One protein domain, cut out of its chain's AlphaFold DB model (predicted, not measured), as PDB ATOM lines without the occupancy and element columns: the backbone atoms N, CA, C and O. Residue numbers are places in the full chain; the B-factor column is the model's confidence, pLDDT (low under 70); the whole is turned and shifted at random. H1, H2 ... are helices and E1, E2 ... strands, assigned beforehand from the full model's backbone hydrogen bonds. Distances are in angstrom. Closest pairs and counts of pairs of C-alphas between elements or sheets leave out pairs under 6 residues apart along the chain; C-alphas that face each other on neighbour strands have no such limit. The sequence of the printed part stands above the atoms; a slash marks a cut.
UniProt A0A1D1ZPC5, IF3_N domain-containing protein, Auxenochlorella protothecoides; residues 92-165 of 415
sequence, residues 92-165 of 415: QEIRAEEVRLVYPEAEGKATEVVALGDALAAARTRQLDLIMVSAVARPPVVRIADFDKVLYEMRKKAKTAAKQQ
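This is residues 92 to 165 of the 415 residues of the protein "IF3_N domain-containing protein" of Auxenochlorella protothecoides (UniProt A0A1D1ZPC5). A small, strongly twisted sheet of four strands has the short helix H1 packed on it, and the long helix H2 runs away from this body like a handle, with residues 151 to 165 sticking out free. Without that free part the body is small and rounded, spanning 25 by 23 by 19 A. The 74 printed residues include two named helices and four named strands, in the order E1, E2, H1, E3, E4, H2, and the class is mixed, helices and strands. The sheet runs E2, E1, E4, E3 and is mixed, with E1 and E4 parallel and the other neighbours antiparallel. The whole is only just compact, close to loose, with a radius of gyration of the C-alphas of 13.4 A, and is elongated, spanning 40 by 25 by 23 A.

In the sheet, E1 is residues 98 to 102, with C-alpha 98 at (-68.880, -135.186, 15.207), and E2 is residues 112 to 115. E4 is residues 141 to 145, 12.9 A long, and E3 is residues 129 to 134, 15.2 A from first to last C-alpha. H1 is residues 116 to 124, 12.3 A long. H2 is residues 147 to 165, 26.6 A long, from C-alpha 147 at (-52.923, -142.679, 4.106) to C-alpha 165 at (-66.517, -153.662, -15.994).

The inner strands E1 and E4 are parallel at 47 degrees, with N 102 and O 142 at 2.8 A, within hydrogen-bond range. E1 and the edge strand E2 form an antiparallel hairpin at 139 degrees, with N 101 and O 112 at 2.8 A. E3, the other edge strand, and E4 form an antiparallel hairpin at 145 degrees, with N 143 and O 131 at 2.8 A. E2 and E3 are apart. E2, H1 and E3 make a split strand-helix-strand unit, two strands running the same way with a helix between them along the chain and E1 and E4 between them in the sheet; its crossover is right-handed. H1 is on the sheet at a height over the sheet of 7.7 A. It lies over E4 with 4 of its 9 C-alphas, while E1 has 2, only just too few, and it runs along the strands, at 8 degrees to E4 on the local plane. The closest C-alphas of H1 and E3 are those of Ala 123 and Leu 130, 5.8 A apart. H2 only grazes the sheet, with residues 147 to 150; its closest C-alphas with E3 are those of Phe 147 and Asp 129, 6.1 A apart. H1 and H2 are apart. In H1 and H2 every O i to N i+4 pair is within hydrogen-bond range.

The two C-alphas farthest apart are those of Thr 125 and Gln 165, 41.0 A. The printed part has no cut. No link is long; E2 to H1, H1 to E3 and E4 to H2 are tight. The mean pLDDT of the printed part is 90.5, and no printed residue is under 70.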
ATOM      1  N   GLN A  92     -56.909-132.551   8.936       91.94
ATOM      2  CA  GLN A  92     -57.496-131.204   8.977       91.94
ATOM      3  C   GLN A  92     -58.410-130.874   7.777       91.94
ATOM      4  O   GLN A  92     -59.105-129.862   7.790       91.94
ATOM      5  N   GLU A  93     -58.425-131.704   6.732       90.38
ATOM      6  CA  GLU A  93     -59.350-131.567   5.597       90.38
ATOM      7  C   GLU A  93     -60.783-131.989   5.979       90.38
ATOM      8  O   GLU A  93     -61.750-131.640   5.297       90.38
ATOM      9  N   ILE A  94     -60.931-132.732   7.081       91.75
ATOM     10  CA  ILE A  94     -62.209-133.162   7.649       91.75
ATOM     11  C   ILE A  94     -62.809-131.986   8.433       91.75
ATOM     12  O   ILE A  94     -62.193-131.481   9.364       91.75
ATOM     13  N   ARG A  95     -64.020-131.551   8.057       91.25
ATOM     14  CA  ARG A  95     -64.718-130.382   8.642       91.25
ATOM     15  C   ARG A  95     -66.007-130.727   9.403       91.25
ATOM     16  O   ARG A  95     -66.854-129.863   9.588       91.25
ATOM     17  N   ALA A  96     -66.199-131.993   9.762       90.88
ATOM     18  CA  ALA A  96     -67.356-132.428  10.544       90.88
ATOM     19  C   ALA A  96     -67.103-132.204  12.041       90.88
ATOM     20  O   ALA A  96     -65.985-132.416  12.495       90.88
ATOM     21  N   GLU A  97     -68.123-131.802  12.797       91.94
ATOM     22  CA  GLU A  97     -68.011-131.567  14.247       91.94
ATOM     23  C   GLU A  97     -67.924-132.898  15.012       91.94
ATOM     24  O   GLU A  97     -66.982-133.134  15.773       91.94
ATOM     25  N   GLU A  98     -68.855-133.808  14.719       93.44
ATOM     26  CA  GLU A  98     -68.880-135.186  15.207       93.44
ATOM     27  C   GLU A  98     -68.484-136.168  14.102       93.44
ATOM     28  O   GLU A  98     -68.858-136.015  12.933       93.44
ATOM     29  N   VAL A  99     -67.760-137.223  14.475       95.06
ATOM     30  CA  VAL A  99     -67.309-138.273  13.559       95.06
ATOM     31  C   VAL A  99     -67.494-139.658  14.173       95.06
ATOM     32  O   VAL A  99     -67.325-139.865  15.373       95.06
ATOM     33  N   ARG A 100     -67.823-140.643  13.333       95.44
ATOM     34  CA  ARG A 100     -67.852-142.054  13.726       95.44
ATOM     35  C   ARG A 100     -66.466-142.659  13.503       95.44
ATOM     36  O   ARG A 100     -66.077-142.879  12.355       95.44
ATOM     37  N   LEU A 101     -65.742-142.896  14.592       94.06
ATOM     38  CA  LEU A 101     -64.346-143.317  14.611       94.06
ATOM     39  C   LEU A 101     -64.207-144.840  14.563       94.06
ATOM     40  O   LEU A 101     -64.658-145.557  15.454       94.06
ATOM     41  N   VAL A 102     -63.521-145.323  13.529       93.75
ATOM     42  CA  VAL A 102     -63.109-146.720  13.371       93.75
ATOM     43  C   VAL A 102     -61.623-146.841  13.713       93.75
ATOM     44  O   VAL A 102     -60.760-146.304  13.010       93.75
ATOM     45  N   TYR A 103     -61.323-147.557  14.794       91.38
ATOM     46  CA  TYR A 103     -59.958-147.887  15.203       91.38
ATOM     47  C   TYR A 103     -59.298-148.901  14.244       91.38
ATOM     48  O   TYR A 103     -59.998-149.612  13.516       91.38
ATOM     49  N   PRO A 104     -57.954-148.988  14.206       88.38
ATOM     50  CA  PRO A 104     -57.272-150.019  13.433       88.38
ATOM     51  C   PRO A 104     -57.632-151.420  13.950       88.38
ATOM     52  O   PRO A 104     -57.700-151.653  15.154       88.38
ATOM     53  N   GLU A 105     -57.794-152.369  13.024       82.12
ATOM     54  CA  GLU A 105     -58.221-153.755  13.301       82.12
ATOM     55  C   GLU A 105     -57.338-154.472  14.343       82.12
ATOM     56  O   GLU A 105     -57.827-155.330  15.072       82.12
ATOM     57  N   ALA A 106     -56.068-154.071  14.475       81.56
ATOM     58  CA  ALA A 106     -55.124-154.599  15.461       81.56
ATOM     59  C   ALA A 106     -55.495-154.311  16.934       81.56
ATOM     60  O   ALA A 106     -55.029-155.025  17.815       81.56
ATOM     61  N   GLU A 107     -56.313-153.289  17.217       79.12
ATOM     62  CA  GLU A 107     -56.759-152.975  18.586       79.12
ATOM     63  C   GLU A 107     -58.095-153.625  18.968       79.12
ATOM     64  O   GLU A 107     -58.463-153.589  20.138       79.12
ATOM     65  N   GLY A 108     -58.854-154.173  18.009       78.38
ATOM     66  CA  GLY A 108     -60.149-154.824  18.265       78.38
ATOM     67  C   GLY A 108     -61.246-153.939  18.887       78.38
ATOM     68  O   GLY A 108     -62.310-154.448  19.232       78.38
ATOM     69  N   LYS A 109     -61.011-152.630  19.043       84.44
ATOM     70  CA  LYS A 109     -61.951-151.692  19.677       84.44
ATOM     71  C   LYS A 109     -63.200-151.467  18.829       84.44
ATOM     72  O   LYS A 109     -63.139-151.418  17.599       84.44
ATOM     73  N   ALA A 110     -64.327-151.283  19.513       84.94
ATOM     74  CA  ALA A 110     -65.602-150.964  18.889       84.94
ATOM     75  C   ALA A 110     -65.553-149.618  18.143       84.94
ATOM     76  O   ALA A 110     -64.707-148.764  18.395       84.94
ATOM     77  N   THR A 111     -66.475-149.436  17.200       89.25
ATOM     78  CA  THR A 111     -66.650-148.157  16.499       89.25
ATOM     79  C   THR A 111     -67.462-147.205  17.372       89.25
ATOM     80  O   THR A 111     -68.604-147.512  17.711       89.25
ATOM     81  N   GLU A 112     -66.897-146.046  17.693       91.56
ATOM     82  CA  GLU A 112     -67.478-145.058  18.612       91.56
ATOM     83  C   GLU A 112     -67.842-143.761  17.868       91.56
ATOM     84  O   GLU A 112     -67.389-143.523  16.746       91.56
ATOM     85  N   VAL A 113     -68.690-142.921  18.465       94.19
ATOM     86  CA  VAL A 113     -68.962-141.558  17.975       94.19
ATOM     87  C   VAL A 113     -68.267-140.586  18.917       94.19
ATOM     88  O   VAL A 113     -68.491-140.643  20.122       94.19
ATOM     89  N   VAL A 114     -67.408-139.732  18.366       94.44
ATOM     90  CA  VAL A 114     -66.558-138.798  19.117       94.44
ATOM     91  C   VAL A 114     -66.492-137.448  18.404       94.44
ATOM     92  O   VAL A 114     -66.786-137.352  17.207       94.44
ATOM     93  N   ALA A 115     -66.065-136.403  19.111       95.62
ATOM     94  CA  ALA A 115     -65.752-135.130  18.478       95.62
ATOM     95  C   ALA A 115     -64.528-135.271  17.554       95.62
ATOM     96  O   ALA A 115     -63.618-136.071  17.800       95.62
ATOM     97  N   LEU A 116     -64.463-134.458  16.496       93.88
ATOM     98  CA  LEU A 116     -63.326-134.462  15.568       93.88
ATOM     99  C   LEU A 116     -61.982-134.206  16.275       93.88
ATOM    100  O   LEU A 116     -60.969-134.790  15.890       93.88
ATOM    101  N   GLY A 117     -61.968-133.365  17.315       93.88
ATOM    102  CA  GLY A 117     -60.771-133.086  18.115       93.88
ATOM    103  C   GLY A 117     -60.182-134.347  18.753       93.88
ATOM    104  O   GLY A 117     -58.986-134.609  18.601       93.88
ATOM    105  N   ASP A 118     -61.029-135.172  19.370       93.31
ATOM    106  CA  ASP A 118     -60.626-136.422  20.019       93.31
ATOM    107  C   ASP A 118     -60.160-137.458  18.993       93.31
ATOM    108  O   ASP A 118     -59.137-138.114  19.188       93.31
ATOM    109  N   ALA A 119     -60.843-137.553  17.847       93.31
ATOM    110  CA  ALA A 119     -60.422-138.412  16.740       93.31
ATOM    111  C   ALA A 119     -59.041-138.017  16.182       93.31
ATOM    112  O   ALA A 119     -58.211-138.885  15.898       93.31
ATOM    113  N   LEU A 120     -58.763-136.714  16.054       94.69
ATOM    114  CA  LEU A 120     -57.459-136.200  15.625       94.69
ATOM    115  C   LEU A 120     -56.370-136.442  16.679       94.69
ATOM    116  O   LEU A 120     -55.250-136.801  16.314       94.69
ATOM    117  N   ALA A 121     -56.675-136.286  17.969       94.19
ATOM    118  CA  ALA A 121     -55.754-136.629  19.050       94.19
ATOM    119  C   ALA A 121     -55.434-138.135  19.047       94.19
ATOM    120  O   ALA A 121     -54.268-138.525  19.030       94.19
ATOM    121  N   ALA A 122     -56.460-138.982  18.946       91.88
ATOM    122  CA  ALA A 122     -56.346-140.435  18.894       91.88
ATOM    123  C   ALA A 122     -55.552-140.951  17.676       91.88
ATOM    124  O   ALA A 122     -54.913-142.003  17.767       91.88
ATOM    125  N   ALA A 123     -55.572-140.231  16.549       93.12
ATOM    126  CA  ALA A 123     -54.724-140.507  15.390       93.12
ATOM    127  C   ALA A 123     -53.256-140.104  15.649       93.12
ATOM    128  O   ALA A 123     -52.351-140.921  15.475       93.12
ATOM    129  N   ARG A 124     -53.021-138.890  16.180       93.38
ATOM    130  CA  ARG A 124     -51.678-138.378  16.529       93.38
ATOM    131  C   ARG A 124     -50.945-139.259  17.541       93.38
ATOM    132  O   ARG A 124     -49.778-139.563  17.319       93.38
ATOM    133  N   THR A 125     -51.619-139.714  18.600       93.19
ATOM    134  CA  THR A 125     -51.039-140.620  19.615       93.19
ATOM    135  C   THR A 125     -50.513-141.923  19.005       93.19
ATOM    136  O   THR A 125     -49.566-142.507  19.521       93.19
ATOM    137  N   ARG A 126     -51.101-142.368  17.887       90.69
ATOM    138  CA  ARG A 126     -50.704-143.582  17.157       90.69
ATOM    139  C   ARG A 126     -49.730-143.326  16.006       90.69
ATOM    140  O   ARG A 126     -49.326-144.285  15.364       90.69
ATOM    141  N   GLN A 127     -49.380-142.066  15.733       92.31
ATOM    142  CA  GLN A 127     -48.583-141.649  14.570       92.31
ATOM    143  C   GLN A 127     -49.207-142.063  13.216       92.31
ATOM    144  O   GLN A 127     -48.497-142.291  12.243       92.31
ATOM    145  N   LEU A 128     -50.544-142.139  13.155       93.31
ATOM    146  CA  LEU A 128     -51.321-142.509  11.964       93.31
ATOM    147  C   LEU A 128     -52.209-141.343  11.500       93.31
ATOM    148  O   LEU A 128     -52.501-140.427  12.270       93.31
ATOM    149  N   ASP A 129     -52.690-141.404  10.257       92.94
ATOM    150  CA  ASP A 129     -53.649-140.434   9.722       92.94
ATOM    151  C   ASP A 129     -55.097-140.778  10.115       92.94
ATOM    152  O   ASP A 129     -55.495-141.943  10.212       92.94
ATOM    153  N   LEU A 130     -55.919-139.739  10.273       94.38
ATOM    154  CA  LEU A 130     -57.374-139.840  10.330       94.38
ATOM    155  C   LEU A 130     -57.938-139.676   8.914       94.38
ATOM    156  O   LEU A 130     -57.807-138.608   8.320       94.38
ATOM    157  N   ILE A 131     -58.575-140.710   8.365       94.62
ATOM    158  CA  ILE A 131     -59.007-140.756   6.960       94.62
ATOM    159  C   ILE A 131     -60.527-140.901   6.881       94.62
ATOM    160  O   ILE A 131     -61.102-141.823   7.459       94.62
ATOM    161  N   MET A 132     -61.197-140.033   6.124       92.94
ATOM    162  CA  MET A 132     -62.633-140.148   5.871       92.94
ATOM    163  C   MET A 132     -62.915-141.257   4.849       92.94
ATOM    164  O   MET A 132     -62.547-141.153   3.680       92.94
ATOM    165  N   VAL A 133     -63.611-142.309   5.284       90.62
ATOM    166  CA  VAL A 133     -63.986-143.453   4.434       90.62
ATOM    167  C   VAL A 133     -65.349-143.231   3.774       90.62
ATOM    168  O   VAL A 133     -65.552-143.643   2.633       90.62
ATOM    169  N   SER A 134     -66.290-142.577   4.466       89.81
ATOM    170  CA  SER A 134     -67.603-142.241   3.904       89.81
ATOM    171  C   SER A 134     -68.174-140.951   4.487       89.81
ATOM    172  O   SER A 134     -68.477-140.875   5.678       89.81
ATOM    173  N   ALA A 135     -68.393-139.970   3.610       90.12
ATOM    174  CA  ALA A 135     -69.083-138.713   3.908       90.12
ATOM    175  C   ALA A 135     -70.623-138.835   3.896       90.12
ATOM    176  O   ALA A 135     -71.317-137.883   4.238       90.12
ATOM    177  N   VAL A 136     -71.172-139.974   3.452       91.12
ATOM    178  CA  VAL A 136     -72.626-140.152   3.240       91.12
ATOM    179  C   VAL A 136     -73.362-140.464   4.550       91.12
ATOM    180  O   VAL A 136     -74.554-140.189   4.680       91.12
ATOM    181  N   ALA A 137     -72.661-141.038   5.530       89.88
ATOM    182  CA  ALA A 137     -73.216-141.340   6.843       89.88
ATOM    183  C   ALA A 137     -73.353-140.080   7.716       89.88
ATOM    184  O   ALA A 137     -72.591-139.125   7.578       89.88
ATOM    185  N   ARG A 138     -74.301-140.111   8.659       89.94
ATOM    186  CA  ARG A 138     -74.446-139.118   9.732       89.94
ATOM    187  C   ARG A 138     -74.382-139.843  11.089       89.94
ATOM    188  O   ARG A 138     -75.278-140.650  11.344       89.94
ATOM    189  N   PRO A 139     -73.364-139.608  11.937       92.06
ATOM    190  CA  PRO A 139     -72.114-138.886  11.660       92.06
ATOM    191  C   PRO A 139     -71.256-139.557  10.562       92.06
ATOM    192  O   PRO A 139     -71.387-140.770  10.347       92.06
ATOM    193  N   PRO A 140     -70.387-138.807   9.856       94.75
ATOM    194  CA  PRO A 140     -69.512-139.348   8.814       94.75
ATOM    195  C   PRO A 140     -68.490-140.340   9.380       94.75
ATOM    196  O   PRO A 140     -68.031-140.203  10.513       94.75
ATOM    197  N   VAL A 141     -68.124-141.348   8.581       94.12
ATOM    198  CA  VAL A 141     -67.242-142.440   9.023       94.12
ATOM    199  C   VAL A 141     -65.787-142.111   8.715       94.12
ATOM    200  O   VAL A 141     -65.403-141.968   7.548       94.12
ATOM    201  N   VAL A 142     -64.976-142.064   9.768       94.50
ATOM    202  CA  VAL A 142     -63.525-141.857   9.719       94.50
ATOM    203  C   VAL A 142     -62.803-143.086  10.272       94.50
ATOM    204  O   VAL A 142     -63.287-143.745  11.189       94.50
ATOM    205  N   ARG A 143     -61.641-143.417   9.712       93.19
ATOM    206  CA  ARG A 143     -60.799-144.547  10.118       93.19
ATOM    207  C   ARG A 143     -59.388-144.053  10.406       93.19
ATOM    208  O   ARG A 143     -58.863-143.259   9.630       93.19
ATOM    209  N   ILE A 144     -58.768-144.556  11.469       93.94
ATOM    210  CA  ILE A 144     -57.337-144.336  11.725       93.94
ATOM    211  C   ILE A 144     -56.532-145.395  10.953       93.94
ATOM    212  O   ILE A 144     -56.718-146.594  11.181       93.94
ATOM    213  N   ALA A 145     -55.686-144.969  10.010       92.38
ATOM    214  CA  ALA A 145     -54.830-145.834   9.188       92.38
ATOM    215  C   ALA A 145     -53.766-145.019   8.424       92.38
ATOM    216  O   ALA A 145     -53.881-143.804   8.317       92.38
ATOM    217  N   ASP A 146     -52.767-145.680   7.832       92.62
ATOM    218  CA  ASP A 146     -51.798-145.029   6.940       92.62
ATOM    219  C   ASP A 146     -52.463-144.546   5.639       92.62
ATOM    220  O   ASP A 146     -53.062-145.344   4.902       92.62
ATOM    221  N   PHE A 147     -52.308-143.261   5.303       90.62
ATOM    222  CA  PHE A 147     -52.923-142.679   4.106       90.62
ATOM    223  C   PHE A 147     -52.502-143.376   2.807       90.62
ATOM    224  O   PHE A 147     -53.357-143.747   1.997       90.62
ATOM    225  N   ASP A 148     -51.206-143.632   2.624       89.94
ATOM    226  CA  ASP A 148     -50.679-144.236   1.394       89.94
ATOM    227  C   ASP A 148     -51.158-145.678   1.185       89.94
ATOM    228  O   ASP A 148     -51.429-146.095   0.052       89.94
ATOM    229  N   LYS A 149     -51.340-146.437   2.273       90.12
ATOM    230  CA  LYS A 149     -51.872-147.805   2.228       90.12
ATOM    231  C   LYS A 149     -53.336-147.807   1.791       90.12
ATOM    232  O   LYS A 149     -53.699-148.543   0.871       90.12
ATOM    233  N   VAL A 150     -54.164-146.947   2.392       89.44
ATOM    234  CA  VAL A 150     -55.580-146.799   2.016       89.44
ATOM    235  C   VAL A 150     -55.707-146.319   0.568       89.44
ATOM    236  O   VAL A 150     -56.479-146.888  -0.209       89.44
ATOM    237  N   LEU A 151     -54.891-145.344   0.159       89.06
ATOM    238  CA  LEU A 151     -54.850-144.835  -1.209       89.06
ATOM    239  C   LEU A 151     -54.453-145.930  -2.217       89.06
ATOM    240  O   LEU A 151     -55.085-146.058  -3.271       89.06
ATOM    241  N   TYR A 152     -53.458-146.765  -1.897       88.56
ATOM    242  CA  TYR A 152     -53.082-147.924  -2.711       88.56
ATOM    243  C   TYR A 152     -54.226-148.942  -2.828       88.56
ATOM    244  O   TYR A 152     -54.539-149.389  -3.935       88.56
ATOM    245  N   GLU A 153     -54.889-149.288  -1.722       89.44
ATOM    246  CA  GLU A 153     -56.017-150.221  -1.726       89.44
ATOM    247  C   GLU A 153     -57.206-149.707  -2.540       89.44
ATOM    248  O   GLU A 153     -57.764-150.459  -3.343       89.44
ATOM    249  N   MET A 154     -57.570-148.429  -2.390       87.31
ATOM    250  CA  MET A 154     -58.612-147.783  -3.195       87.31
ATOM    251  C   MET A 154     -58.256-147.826  -4.684       87.31
ATOM    252  O   MET A 154     -59.067-148.260  -5.504       87.31
ATOM    253  N   ARG A 155     -57.014-147.474  -5.048       87.50
ATOM    254  CA  ARG A 155     -56.516-147.548  -6.433       87.50
ATOM    255  C   ARG A 155     -56.520-148.981  -6.974       87.50
ATOM    256  O   ARG A 155     -56.828-149.180  -8.149       87.50
ATOM    257  N   LYS A 156     -56.201-149.984  -6.150       89.50
ATOM    258  CA  LYS A 156     -56.236-151.409  -6.523       89.50
ATOM    259  C   LYS A 156     -57.673-151.876  -6.771       89.50
ATOM    260  O   LYS A 156     -57.935-152.409  -7.846       89.50
ATOM    261  N   LYS A 157     -58.597-151.591  -5.843       87.94
ATOM    262  CA  LYS A 157     -60.039-151.894  -5.948       87.94
ATOM    263  C   LYS A 157     -60.670-151.220  -7.176       87.94
ATOM    264  O   LYS A 157     -61.363-151.880  -7.948       87.94
ATOM    265  N   ALA A 158     -60.357-149.947  -7.428       86.25
ATOM    266  CA  ALA A 158     -60.815-149.219  -8.613       86.25
ATOM    267  C   ALA A 158     -60.282-149.829  -9.923       86.25
ATOM    268  O   ALA A 158     -61.037-150.000 -10.878       86.25
ATOM    269  N   LYS A 159     -58.999-150.227  -9.972       86.94
ATOM    270  CA  LYS A 159     -58.413-150.915 -11.139       86.94
ATOM    271  C   LYS A 159     -59.054-152.282 -11.395       86.94
ATOM    272  O   LYS A 159     -59.307-152.607 -12.553       86.94
ATOM    273  N   THR A 160     -59.331-153.076 -10.356       86.38
ATOM    274  CA  THR A 160     -59.996-154.382 -10.518       86.38
ATOM    275  C   THR A 160     -61.449-154.230 -10.950       86.38
ATOM    276  O   THR A 160     -61.855-154.909 -11.889       86.38
ATOM    277  N   ALA A 161     -62.198-153.291 -10.362       85.75
ATOM    278  CA  ALA A 161     -63.572-152.995 -10.767       85.75
ATOM    279  C   ALA A 161     -63.637-152.494 -12.221       85.75
ATOM    280  O   ALA A 161     -64.415-153.010 -13.018       85.75
ATOM    281  N   ALA A 162     -62.749-151.575 -12.617       85.81
ATOM    282  CA  ALA A 162     -62.659-151.107 -14.001       85.81
ATOM    283  C   ALA A 162     -62.257-152.224 -14.986       85.81
ATOM    284  O   ALA A 162     -62.711-152.221 -16.128       85.81
ATOM    285  N   LYS A 163     -61.425-153.192 -14.570       86.50
ATOM    286  CA  LYS A 163     -61.097-154.377 -15.382       86.50
ATOM    287  C   LYS A 163     -62.323-155.275 -15.567       86.50
ATOM    288  O   LYS A 163     -62.653-155.583 -16.706       86.50
ATOM    289  N   GLN A 164     -63.025-155.606 -14.483       84.62
ATOM    290  CA  GLN A 164     -64.254-156.408 -14.517       84.62
ATOM    291  C   GLN A 164     -65.348-155.738 -15.360       84.62
ATOM    292  O   GLN A 164     -65.952-156.388 -16.207       84.62
ATOM    293  N   GLN A 165     -65.553-154.427 -15.203       81.56
ATOM    294  CA  GLN A 165     -66.517-153.662 -15.994       81.56
ATOM    295  C   GLN A 165     -66.161-153.667 -17.489       81.56
ATOM    296  O   GLN A 165     -67.042-153.853 -18.322       81.56
TER     297      GLN A 165